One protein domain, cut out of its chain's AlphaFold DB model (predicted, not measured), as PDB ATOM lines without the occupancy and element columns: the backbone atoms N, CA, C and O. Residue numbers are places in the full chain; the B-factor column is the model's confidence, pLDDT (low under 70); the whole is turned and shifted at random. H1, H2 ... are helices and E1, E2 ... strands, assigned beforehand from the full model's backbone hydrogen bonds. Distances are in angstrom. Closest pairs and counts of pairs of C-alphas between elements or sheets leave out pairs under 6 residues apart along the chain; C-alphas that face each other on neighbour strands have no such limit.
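Overview. This is residues 12 to 89 of the 91 residues of an uncharacterized protein of Haloechinothrix alba (UniProt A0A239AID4). One very long helix, H1, runs along one face of a small, strongly twisted sheet of three strands and then extends far past it; residues 72 to 89 stick out free as an arm that makes much of the length. The sheet is a ribbon whose other face is bare, with E1 a short strand beside the longer hairpin of E2 and E3. The printed part has 78 residues with three named strands and then one named helix, in the order E1 E2 E3 H1; the sheet, E1 - E2 - E3, is antiparallel, and the class is mixed. The whole is extended, with a radius of gyration of the C-alphas of 18.6 A and spans of 65 by 21 by 13 A.

Arrangement. Edge strand E1, residues 12 to 16, and inner strand E2, residues 19 to 28, form an antiparallel hairpin at 143 degrees, with N 14 and O 21 2.8 A apart, within hydrogen-bond range. E2 and edge strand E3, residues 35 to 43, form a second antiparallel hairpin at 163 degrees, with N 22 and O 40 at 2.8 A. The three strands make a meander, each the antiparallel neighbour of the one before. H1, residues 47 to 87, is on one face of this sheet, in two layers, at a height over the sheet of 7.2 A. It lies over E2 and E3 and runs along the strands, at 10 degrees to E2 on the local plane. The closest C-alphas of E2 and H1, Ala 26 and Val 64, are 5.5 A apart. Every O i to N i+4 pair in H1 is within hydrogen-bond range.

Along the chain. E1 begins at C-alpha 12 (-54.179, 26.944, 21.284) and is 12.7 A long. E2 measures 27.3 A and E3 25.9 A. H1 measures 60.6 A, from C-alpha 47 (-53.420, 12.395, 13.423) to C-alpha 87 (-26.031, 56.470, 44.794).

Size, cuts and confidence. The C-alphas farthest apart, Asp 46 and Leu 89, are 65.3 A apart. The printed part has no cut and no long link. Confidence is low, under 70, at residues 30 to 31, 70 to 77 and 87 to 89.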
ATOM      1  N   ARG A  12     -53.078  27.682  21.911       93.00
ATOM      2  CA  ARG A  12     -54.179  26.944  21.284       93.00
ATOM      3  C   ARG A  12     -53.785  26.412  19.912       93.00
ATOM      4  O   ARG A  12     -52.970  27.018  19.219       93.00
ATOM      5  N   ILE A  13     -54.399  25.298  19.528       92.81
ATOM      6  CA  ILE A  13     -54.307  24.724  18.186       92.81
ATOM      7  C   ILE A  13     -55.683  24.894  17.545       92.81
ATOM      8  O   ILE A  13     -56.666  24.344  18.029       92.81
ATOM      9  N   GLU A  14     -55.751  25.698  16.493       93.81
ATOM     10  CA  GLU A  14     -56.951  25.927  15.694       93.81
ATOM     11  C   GLU A  14     -56.911  25.030  14.461       93.81
ATOM     12  O   GLU A  14     -55.888  24.965  13.779       93.81
ATOM     13  N   GLN A  15     -58.027  24.394  14.127       92.94
ATOM     14  CA  GLN A  15     -58.182  23.775  12.818       92.94
ATOM     15  C   GLN A  15     -58.638  24.825  11.802       92.94
ATOM     16  O   GLN A  15     -59.537  25.627  12.054       92.94
ATOM     17  N   ARG A  16     -57.986  24.828  10.646       89.44
ATOM     18  CA  ARG A  16     -58.367  25.530   9.418       89.44
ATOM     19  C   ARG A  16     -58.561  24.462   8.346       89.44
ATOM     20  O   ARG A  16     -57.962  23.402   8.474       89.44
ATOM     21  N   SER A  17     -59.351  24.734   7.308       89.25
ATOM     22  CA  SER A  17     -59.837  23.746   6.323       89.25
ATOM     23  C   SER A  17     -58.916  22.531   6.133       89.25
ATOM     24  O   SER A  17     -59.264  21.440   6.573       89.25
ATOM     25  N   ASN A  18     -57.692  22.749   5.629       93.12
ATOM     26  CA  ASN A  18     -56.704  21.683   5.396       93.12
ATOM     27  C   ASN A  18     -55.399  21.869   6.200       93.12
ATOM     28  O   ASN A  18     -54.334  21.415   5.782       93.12
ATOM     29  N   SER A  19     -55.428  22.597   7.320       94.19
ATOM     30  CA  SER A  19     -54.220  22.862   8.121       94.19
ATOM     31  C   SER A  19     -54.528  23.132   9.588       94.19
ATOM     32  O   SER A  19     -55.611  23.584   9.947       94.19
ATOM     33  N   LEU A  20     -53.550  22.922  10.457       95.06
ATOM     34  CA  LEU A  20     -53.612  23.326  11.855       95.06
ATOM     35  C   LEU A  20     -52.805  24.608  12.064       95.06
ATOM     36  O   LEU A  20     -51.733  24.797  11.491       95.06
ATOM     37  N   ARG A  21     -53.302  25.497  12.922       96.31
ATOM     38  CA  ARG A  21     -52.616  26.722  13.328       96.31
ATOM     39  C   ARG A  21     -52.390  26.711  14.828       96.31
ATOM     40  O   ARG A  21     -53.332  26.769  15.609       96.31
ATOM     41  N   VAL A  22     -51.130  26.707  15.225       96.00
ATOM     42  CA  VAL A  22     -50.713  26.884  16.612       96.00
ATOM     43  C   VAL A  22     -50.591  28.377  16.900       96.00
ATOM     44  O   VAL A  22     -50.001  29.106  16.101       96.00
ATOM     45  N   VAL A  23     -51.147  28.839  18.018       94.19
ATOM     46  CA  VAL A  23     -51.085  30.235  18.471       94.19
ATOM     47  C   VAL A  23     -50.697  30.267  19.945       94.19
ATOM     48  O   VAL A  23     -51.385  29.680  20.778       94.19
ATOM     49  N   VAL A  24     -49.619  30.980  20.269       94.06
ATOM     50  CA  VAL A  24     -49.109  31.168  21.634       94.06
ATOM     51  C   VAL A  24     -49.009  32.660  21.924       94.06
ATOM     52  O   VAL A  24     -48.547  33.430  21.082       94.06
ATOM     53  N   TYR A  25     -49.461  33.078  23.104       89.56
ATOM     54  CA  TYR A  25     -49.312  34.461  23.548       89.56
ATOM     55  C   TYR A  25     -47.876  34.717  24.015       89.56
ATOM     56  O   TYR A  25     -47.388  34.017  24.897       89.56
ATOM     57  N   ALA A  26     -47.222  35.725  23.441       87.19
ATOM     58  CA  ALA A  26     -45.817  36.037  23.695       87.19
ATOM     59  C   ALA A  26     -45.608  37.226  24.651       87.19
ATOM     60  O   ALA A  26     -44.475  37.623  24.891       87.19
ATOM     61  N   GLY A  27     -46.677  37.798  25.217       82.44
ATOM     62  CA  GLY A  27     -46.592  39.002  26.050       82.44
ATOM     63  C   GLY A  27     -46.844  40.288  25.263       82.44
ATOM     64  O   GLY A  27     -47.437  40.260  24.184       82.44
ATOM     65  N   HIS A  28     -46.421  41.422  25.817       82.12
ATOM     66  CA  HIS A  28     -46.508  42.730  25.168       82.12
ATOM     67  C   HIS A  28     -45.164  43.079  24.524       82.12
ATOM     68  O   HIS A  28     -44.117  42.811  25.107       82.12
ATOM     69  N   GLY A  29     -45.179  43.655  23.321       74.19
ATOM     70  CA  GLY A  29     -43.951  44.116  22.674       74.19
ATOM     71  C   GLY A  29     -43.316  45.268  23.470       74.19
ATOM     72  O   GLY A  29     -44.050  46.195  23.816       74.19
ATOM     73  N   PRO A  30     -41.991  45.263  23.716       64.69
ATOM     74  CA  PRO A  30     -41.333  46.238  24.597       64.69
ATOM     75  C   PRO A  30     -41.414  47.678  24.075       64.69
ATOM     76  O   PRO A  30     -41.445  48.614  24.858       64.69
ATOM     77  N   VAL A  31     -41.504  47.852  22.753       66.25
ATOM     78  CA  VAL A  31     -41.540  49.177  22.109       66.25
ATOM     79  C   VAL A  31     -42.968  49.675  21.875       66.25
ATOM     80  O   VAL A  31     -43.231  50.869  21.917       66.25
ATOM     81  N   THR A  32     -43.914  48.773  21.599       72.56
ATOM     82  CA  THR A  32     -45.270  49.165  21.165       72.56
ATOM     83  C   THR A  32     -46.344  48.954  22.225       72.56
ATOM     84  O   THR A  32     -47.474  49.390  22.025       72.56
ATOM     85  N   GLY A  33     -46.056  48.208  23.298       74.81
ATOM     86  CA  GLY A  33     -47.039  47.810  24.310       74.81
ATOM     87  C   GLY A  33     -48.161  46.902  23.782       74.81
ATOM     88  O   GLY A  33     -49.049  46.495  24.533       74.81
ATOM     89  N   LYS A  34     -48.153  46.543  22.493       83.69
ATOM     90  CA  LYS A  34     -49.197  45.727  21.863       83.69
ATOM     91  C   LYS A  34     -48.987  44.247  22.168       83.69
ATOM     92  O   LYS A  34     -47.857  43.777  22.286       83.69
ATOM     93  N   ARG A  35     -50.089  43.496  22.247       85.75
ATOM     94  CA  ARG A  35     -50.064  42.038  22.441       85.75
ATOM     95  C   ARG A  35     -49.353  41.358  21.269       85.75
ATOM     96  O   ARG A  35     -49.780  41.484  20.122       85.75
ATOM     97  N   SER A  36     -48.313  40.595  21.576       87.06
ATOM     98  CA  SER A  36     -47.556  39.785  20.631       87.06
ATOM     99  C   SER A  36     -47.974  38.318  20.716       87.06
ATOM    100  O   SER A  36     -48.321  37.803  21.782       87.06
ATOM    101  N   TYR A  37     -47.955  37.633  19.575       90.69
ATOM    102  CA  TYR A  37     -48.330  36.226  19.468       90.69
ATOM    103  C   TYR A  37     -47.387  35.500  18.515       90.69
ATOM    104  O   TYR A  37     -47.224  35.927  17.369       90.69
ATOM    105  N   LEU A  38     -46.863  34.352  18.945       92.50
ATOM    106  CA  LEU A  38     -46.183  33.415  18.057       92.50
ATOM    107  C   LEU A  38     -47.207  32.506  17.392       92.50
ATOM    108  O   LEU A  38     -48.164  32.048  18.024       92.50
ATOM    109  N   ARG A  39     -47.029  32.263  16.094       95.12
ATOM    110  CA  ARG A  39     -47.968  31.472  15.302       95.12
ATOM    111  C   ARG A  39     -47.220  30.533  14.375       95.12
ATOM    112  O   ARG A  39     -46.235  30.937  13.770       95.12
ATOM    113  N   GLN A  40     -47.727  29.317  14.224       95.88
ATOM    114  CA  GLN A  40     -47.175  28.346  13.287       95.88
ATOM    115  C   GLN A  40     -48.283  27.582  12.572       95.88
ATOM    116  O   GLN A  40     -49.216  27.097  13.210       95.88
ATOM    117  N   LYS A  41     -48.170  27.479  11.247       96.56
ATOM    118  CA  LYS A  41     -49.025  26.633  10.411       96.56
ATOM    119  C   LYS A  41     -48.416  25.233  10.317       96.56
ATOM    120  O   LYS A  41     -47.200  25.104  10.207       96.56
ATOM    121  N   ILE A  42     -49.267  24.217  10.352       95.62
ATOM    122  CA  ILE A  42     -48.949  22.814  10.097       95.62
ATOM    123  C   ILE A  42     -49.913  22.336   9.019       95.62
ATOM    124  O   ILE A  42     -51.124  22.449   9.193       95.62
ATOM    125  N   ASP A  43     -49.398  21.836   7.904       94.81
ATOM    126  CA  ASP A  43     -50.246  21.306   6.839       94.81
ATOM    127  C   ASP A  43     -50.849  19.949   7.228       94.81
ATOM    128  O   ASP A  43     -50.225  19.149   7.935       94.81
ATOM    129  N   GLY A  44     -52.080  19.712   6.770       94.25
ATOM    130  CA  GLY A  44     -52.870  18.537   7.117       94.25
ATOM    131  C   GLY A  44     -53.686  18.706   8.397       94.25
ATOM    132  O   GLY A  44     -53.460  19.594   9.222       94.25
ATOM    133  N   THR A  45     -54.675  17.832   8.549       93.19
ATOM    134  CA  THR A  45     -55.579  17.762   9.710       93.19
ATOM    135  C   THR A  45     -55.647  16.354  10.300       93.19
ATOM    136  O   THR A  45     -56.440  16.086  11.198       93.19
ATOM    137  N   ASP A  46     -54.820  15.446   9.790       94.81
ATOM    138  CA  ASP A  46     -54.727  14.059  10.214       94.81
ATOM    139  C   ASP A  46     -54.031  13.919  11.581       94.81
ATOM    140  O   ASP A  46     -53.482  14.866  12.159       94.81
ATOM    141  N   LYS A  47     -54.017  12.695  12.115       94.25
ATOM    142  CA  LYS A  47     -53.420  12.395  13.423       94.25
ATOM    143  C   LYS A  47     -51.929  12.755  13.488       94.25
ATOM    144  O   LYS A  47     -51.458  13.176  14.547       94.25
ATOM    145  N   ALA A  48     -51.178  12.622  12.391       95.44
ATOM    146  CA  ALA A  48     -49.772  13.013  12.369       95.44
ATOM    147  C   ALA A  48     -49.624  14.540  12.361       95.44
ATOM    148  O   ALA A  48     -48.798  15.066  13.109       95.44
ATOM    149  N   ALA A  49     -50.458  15.265  11.605       93.38
ATOM    150  CA  ALA A  49     -50.513  16.726  11.682       93.38
ATOM    151  C   ALA A  49     -50.839  17.212  13.103       93.38
ATOM    152  O   ALA A  49     -50.175  18.119  13.609       93.38
ATOM    153  N   ARG A  50     -51.774  16.556  13.804       93.75
ATOM    154  CA  ARG A  50     -52.110  16.884  15.200       93.75
ATOM    155  C   ARG A  50     -50.913  16.730  16.143       93.75
ATOM    156  O   ARG A  50     -50.634  17.655  16.904       93.75
ATOM    157  N   LYS A  51     -50.158  15.631  16.030       96.38
ATOM    158  CA  LYS A  51     -48.912  15.422  16.795       96.38
ATOM    159  C   LYS A  51     -47.847  16.477  16.474       96.38
ATOM    160  O   LYS A  51     -47.177  16.980  17.375       96.38
ATOM    161  N   ARG A  52     -47.688  16.848  15.196       96.31
ATOM    162  CA  ARG A  52     -46.766  17.927  14.790       96.31
ATOM    163  C   ARG A  52     -47.184  19.274  15.382       96.31
ATOM    164  O   ARG A  52     -46.320  20.019  15.837       96.31
ATOM    165  N   ALA A  53     -48.484  19.567  15.423       94.94
ATOM    166  CA  ALA A  53     -49.019  20.783  16.029       94.94
ATOM    167  C   ALA A  53     -48.783  20.839  17.546       94.94
ATOM    168  O   ALA A  53     -48.432  21.892  18.066       94.94
ATOM    169  N   GLU A  54     -48.892  19.715  18.254       95.06
ATOM    170  CA  GLU A  54     -48.558  19.630  19.685       95.06
ATOM    171  C   GLU A  54     -47.063  19.845  19.941       95.06
ATOM    172  O   GLU A  54     -46.684  20.630  20.810       95.06
ATOM    173  N   LYS A  55     -46.196  19.231  19.127       96.31
ATOM    174  CA  LYS A  55     -44.745  19.466  19.204       96.31
ATOM    175  C   LYS A  55     -44.393  20.932  18.932       96.31
ATOM    176  O   LYS A  55     -43.549  21.507  19.618       96.31
ATOM    177  N   ALA A  56     -45.050  21.543  17.948       96.25
ATOM    178  CA  ALA A  56     -44.913  22.964  17.651       96.25
ATOM    179  C   ALA A  56     -45.390  23.846  18.815       96.25
ATOM    180  O   ALA A  56     -44.699  24.802  19.156       96.25
ATOM    181  N   LEU A  57     -46.511  23.507  19.459       94.62
ATOM    182  CA  LEU A  57     -47.012  24.215  20.638       94.62
ATOM    183  C   LEU A  57     -45.975  24.233  21.762       94.62
ATOM    184  O   LEU A  57     -45.642  25.311  22.243       94.62
ATOM    185  N   ASN A  58     -45.407  23.077  22.113       94.75
ATOM    186  CA  ASN A  58     -44.382  23.002  23.155       94.75
ATOM    187  C   ASN A  58     -43.142  23.832  22.802       94.75
ATOM    188  O   ASN A  58     -42.669  24.600  23.633       94.75
ATOM    189  N   ARG A  59     -42.662  23.760  21.554       95.00
ATOM    190  CA  ARG A  59     -41.520  24.574  21.106       95.00
ATOM    191  C   ARG A  59     -41.791  26.076  21.226       95.00
ATOM    192  O   ARG A  59     -40.930  26.814  21.694       95.00
ATOM    193  N   LEU A  60     -42.971  26.531  20.800       94.31
ATOM    194  CA  LEU A  60     -43.341  27.945  20.885       94.31
ATOM    195  C   LEU A  60     -43.476  28.414  22.338       94.31
ATOM    196  O   LEU A  60     -43.107  29.545  22.638       94.31
ATOM    197  N   LEU A  61     -43.965  27.558  23.239       92.19
ATOM    198  CA  LEU A  61     -44.014  27.857  24.670       92.19
ATOM    199  C   LEU A  61     -42.614  28.039  25.256       92.19
ATOM    200  O   LEU A  61     -42.352  29.080  25.849       92.19
ATOM    201  N   THR A  62     -41.698  27.102  24.997       92.25
ATOM    202  CA  THR A  62     -40.296  27.213  25.433       92.25
ATOM    203  C   THR A  62     -39.640  28.496  24.921       92.25
ATOM    204  O   THR A  62     -38.930  29.169  25.665       92.25
ATOM    205  N   GLN A  63     -39.910  28.879  23.670       91.12
ATOM    206  CA  GLN A  63     -39.401  30.127  23.106       91.12
ATOM    207  C   GLN A  63     -39.944  31.359  23.845       91.12
ATOM    208  O   GLN A  63     -39.184  32.282  24.134       91.12
ATOM    209  N   VAL A  64     -41.242  31.386  24.160       89.62
ATOM    210  CA  VAL A  64     -41.847  32.493  24.916       89.62
ATOM    211  C   VAL A  64     -41.280  32.575  26.328       89.62
ATOM    212  O   VAL A  64     -40.973  33.673  26.789       89.62
ATOM    213  N   ASP A  65     -41.125  31.439  27.004       86.62
ATOM    214  CA  ASP A  65     -40.560  31.403  28.351       86.62
ATOM    215  C   ASP A  65     -39.113  31.937  28.354       86.62
ATOM    216  O   ASP A  65     -38.779  32.788  29.177       86.62
ATOM    217  N   SER A  66     -38.295  31.551  27.366       84.38
ATOM    218  CA  SER A  66     -36.923  32.058  27.196       84.38
ATOM    219  C   SER A  66     -36.860  33.560  26.874       84.38
ATOM    220  O   SER A  66     -36.034  34.288  27.425       84.38
ATOM    221  N   GLN A  67     -37.754  34.069  26.020       81.38
ATOM    222  CA  GLN A  67     -37.826  35.511  25.740       81.38
ATOM    223  C   GLN A  67     -38.234  36.313  26.979       81.38
ATOM    224  O   GLN A  67     -37.719  37.409  27.214       81.38
ATOM    225  N   ARG A  68     -39.152  35.769  27.785       76.12
ATOM    226  CA  ARG A  68     -39.603  36.415  29.015       76.12
ATOM    227  C   ARG A  68     -38.476  36.480  30.045       76.12
ATOM    228  O   ARG A  68     -38.280  37.548  30.614       76.12
ATOM    229  N   SER A  69     -37.706  35.405  30.233       72.19
ATOM    230  CA  SER A  69     -36.556  35.420  31.147       72.19
ATOM    231  C   SER A  69     -35.491  36.436  30.724       72.19
ATOM    232  O   SER A  69     -35.008  37.186  31.566       72.19
ATOM    233  N   ALA A  70     -35.189  36.529  29.423       68.12
ATOM    234  CA  ALA A  70     -34.245  37.520  28.900       68.12
ATOM    235  C   ALA A  70     -34.748  38.970  29.067       68.12
ATOM    236  O   ALA A  70     -33.982  39.870  29.399       68.12
ATOM    237  N   SER A  71     -36.047  39.216  28.878       65.38
ATOM    238  CA  SER A  71     -36.621  40.561  29.064       65.38
ATOM    239  C   SER A  71     -36.630  40.983  30.539       65.38
ATOM    240  O   SER A  71     -36.386  42.147  30.859       65.38
ATOM    241  N   SER A  72     -36.878  40.037  31.451       60.81
ATOM    242  CA  SER A  72     -36.817  40.283  32.894       60.81
ATOM    243  C   SER A  72     -35.401  40.620  33.369       60.81
ATOM    244  O   SER A  72     -35.261  41.534  34.176       60.81
ATOM    245  N   SER A  73     -34.354  39.968  32.845       60.06
ATOM    246  CA  SER A  73     -32.967  40.322  33.186       60.06
ATOM    247  C   SER A  73     -32.564  41.706  32.670       60.06
ATOM    248  O   SER A  73     -31.866  42.428  33.369       60.06
ATOM    249  N   VAL A  74     -33.041  42.116  31.487       61.78
ATOM    250  CA  VAL A  74     -32.817  43.478  30.959       61.78
ATOM    251  C   VAL A  74     -33.523  44.531  31.815       61.78
ATOM    252  O   VAL A  74     -32.937  45.557  32.140       61.78
ATOM    253  N   THR A  75     -34.767  44.263  32.224       66.75
ATOM    254  CA  THR A  75     -35.525  45.177  33.097       66.75
ATOM    255  C   THR A  75     -34.866  45.304  34.473       66.75
ATOM    256  O   THR A  75     -34.789  46.401  35.017       66.75
ATOM    257  N   LEU A  76     -34.344  44.200  35.017       66.12
ATOM    258  CA  LEU A  76     -33.539  44.223  36.237       66.12
ATOM    259  C   LEU A  76     -32.258  45.048  36.052       66.12
ATOM    260  O   LEU A  76     -31.945  45.859  36.912       66.12
ATOM    261  N   GLY A  77     -31.552  44.885  34.929       69.62
ATOM    262  CA  GLY A  77     -30.364  45.683  34.613       69.62
ATOM    263  C   GLY A  77     -30.653  47.185  34.594       69.62
ATOM    264  O   GLY A  77     -29.914  47.948  35.199       69.62
ATOM    265  N   TYR A  78     -31.771  47.597  33.993       71.50
ATOM    266  CA  TYR A  78     -32.212  48.994  34.020       71.50
ATOM    267  C   TYR A  78     -32.508  49.498  35.441       71.50
ATOM    268  O   TYR A  78     -32.117  50.604  35.798       71.50
ATOM    269  N   ALA A  79     -33.176  48.690  36.269       72.00
ATOM    270  CA  ALA A  79     -33.468  49.074  37.649       72.00
ATOM    271  C   ALA A  79     -32.189  49.225  38.493       72.00
ATOM    272  O   ALA A  79     -32.113  50.109  39.341       72.00
ATOM    273  N   LEU A  80     -31.189  48.374  38.248       74.56
ATOM    274  CA  LEU A  80     -29.881  48.457  38.895       74.56
ATOM    275  C   LEU A  80     -29.076  49.676  38.424       74.56
ATOM    276  O   LEU A  80     -28.453  50.321  39.257       74.56
ATOM    277  N   ASP A  81     -29.116  50.011  37.130       75.81
ATOM    278  CA  ASP A  81     -28.459  51.206  36.574       75.81
ATOM    279  C   ASP A  81     -29.007  52.492  37.209       75.81
ATOM    280  O   ASP A  81     -28.247  53.356  37.636       75.81
ATOM    281  N   GLU A  82     -30.331  52.582  37.365       76.88
ATOM    282  CA  GLU A  82     -30.963  53.739  38.000       76.88
ATOM    283  C   GLU A  82     -30.644  53.819  39.499       76.88
ATOM    284  O   GLU A  82     -30.402  54.904  40.023       76.88
ATOM    285  N   TRP A  83     -30.593  52.679  40.195       71.31
ATOM    286  CA  TRP A  83     -30.203  52.656  41.605       71.31
ATOM    287  C   TRP A  83     -28.747  53.098  41.800       71.31
ATOM    288  O   TRP A  83     -28.482  53.921  42.672       71.31
ATOM    289  N   LEU A  84     -27.823  52.625  40.953       76.31
ATOM    290  CA  LEU A  84     -26.421  53.046  40.994       76.31
ATOM    291  C   LEU A  84     -26.266  54.541  40.684       76.31
ATOM    292  O   LEU A  84     -25.593  55.245  41.435       76.31
ATOM    293  N   ARG A  85     -26.971  55.056  39.668       70.06
ATOM    294  CA  ARG A  85     -26.957  56.488  39.327       70.06
ATOM    295  C   ARG A  85     -27.401  57.375  40.495       70.06
ATOM    296  O   ARG A  85     -26.853  58.458  40.675       70.06
ATOM    297  N   VAL A  86     -28.389  56.940  41.278       73.00
ATOM    298  CA  VAL A  86     -28.856  57.682  42.461       73.00
ATOM    299  C   VAL A  86     -27.807  57.671  43.577       73.00
ATOM    300  O   VAL A  86     -27.639  58.683  44.247       73.00
ATOM    301  N   THR A  87     -27.072  56.570  43.755       67.19
ATOM    302  CA  THR A  87     -26.031  56.470  44.794       67.19
ATOM    303  C   THR A  87     -24.738  57.221  44.466       67.19
ATOM    304  O   THR A  87     -23.985  57.544  45.374       67.19
ATOM    305  N   GLU A  88     -24.480  57.539  43.195       58.53
ATOM    306  CA  GLU A  88     -23.305  58.322  42.769       58.53
ATOM    307  C   GLU A  88     -23.500  59.850  42.911       58.53
ATOM    308  O   GLU A  88     -22.608  60.617  42.558       58.53
ATOM    309  N   LEU A  89     -24.657  60.303  43.414       58.09
ATOM    310  CA  LEU A  89     -25.001  61.723  43.595       58.09
ATOM    311  C   LEU A  89     -24.936  62.205  45.056       58.09
ATOM    312  O   LEU A  89     -25.313  63.343  45.335       58.09
TER     313      LEU A  89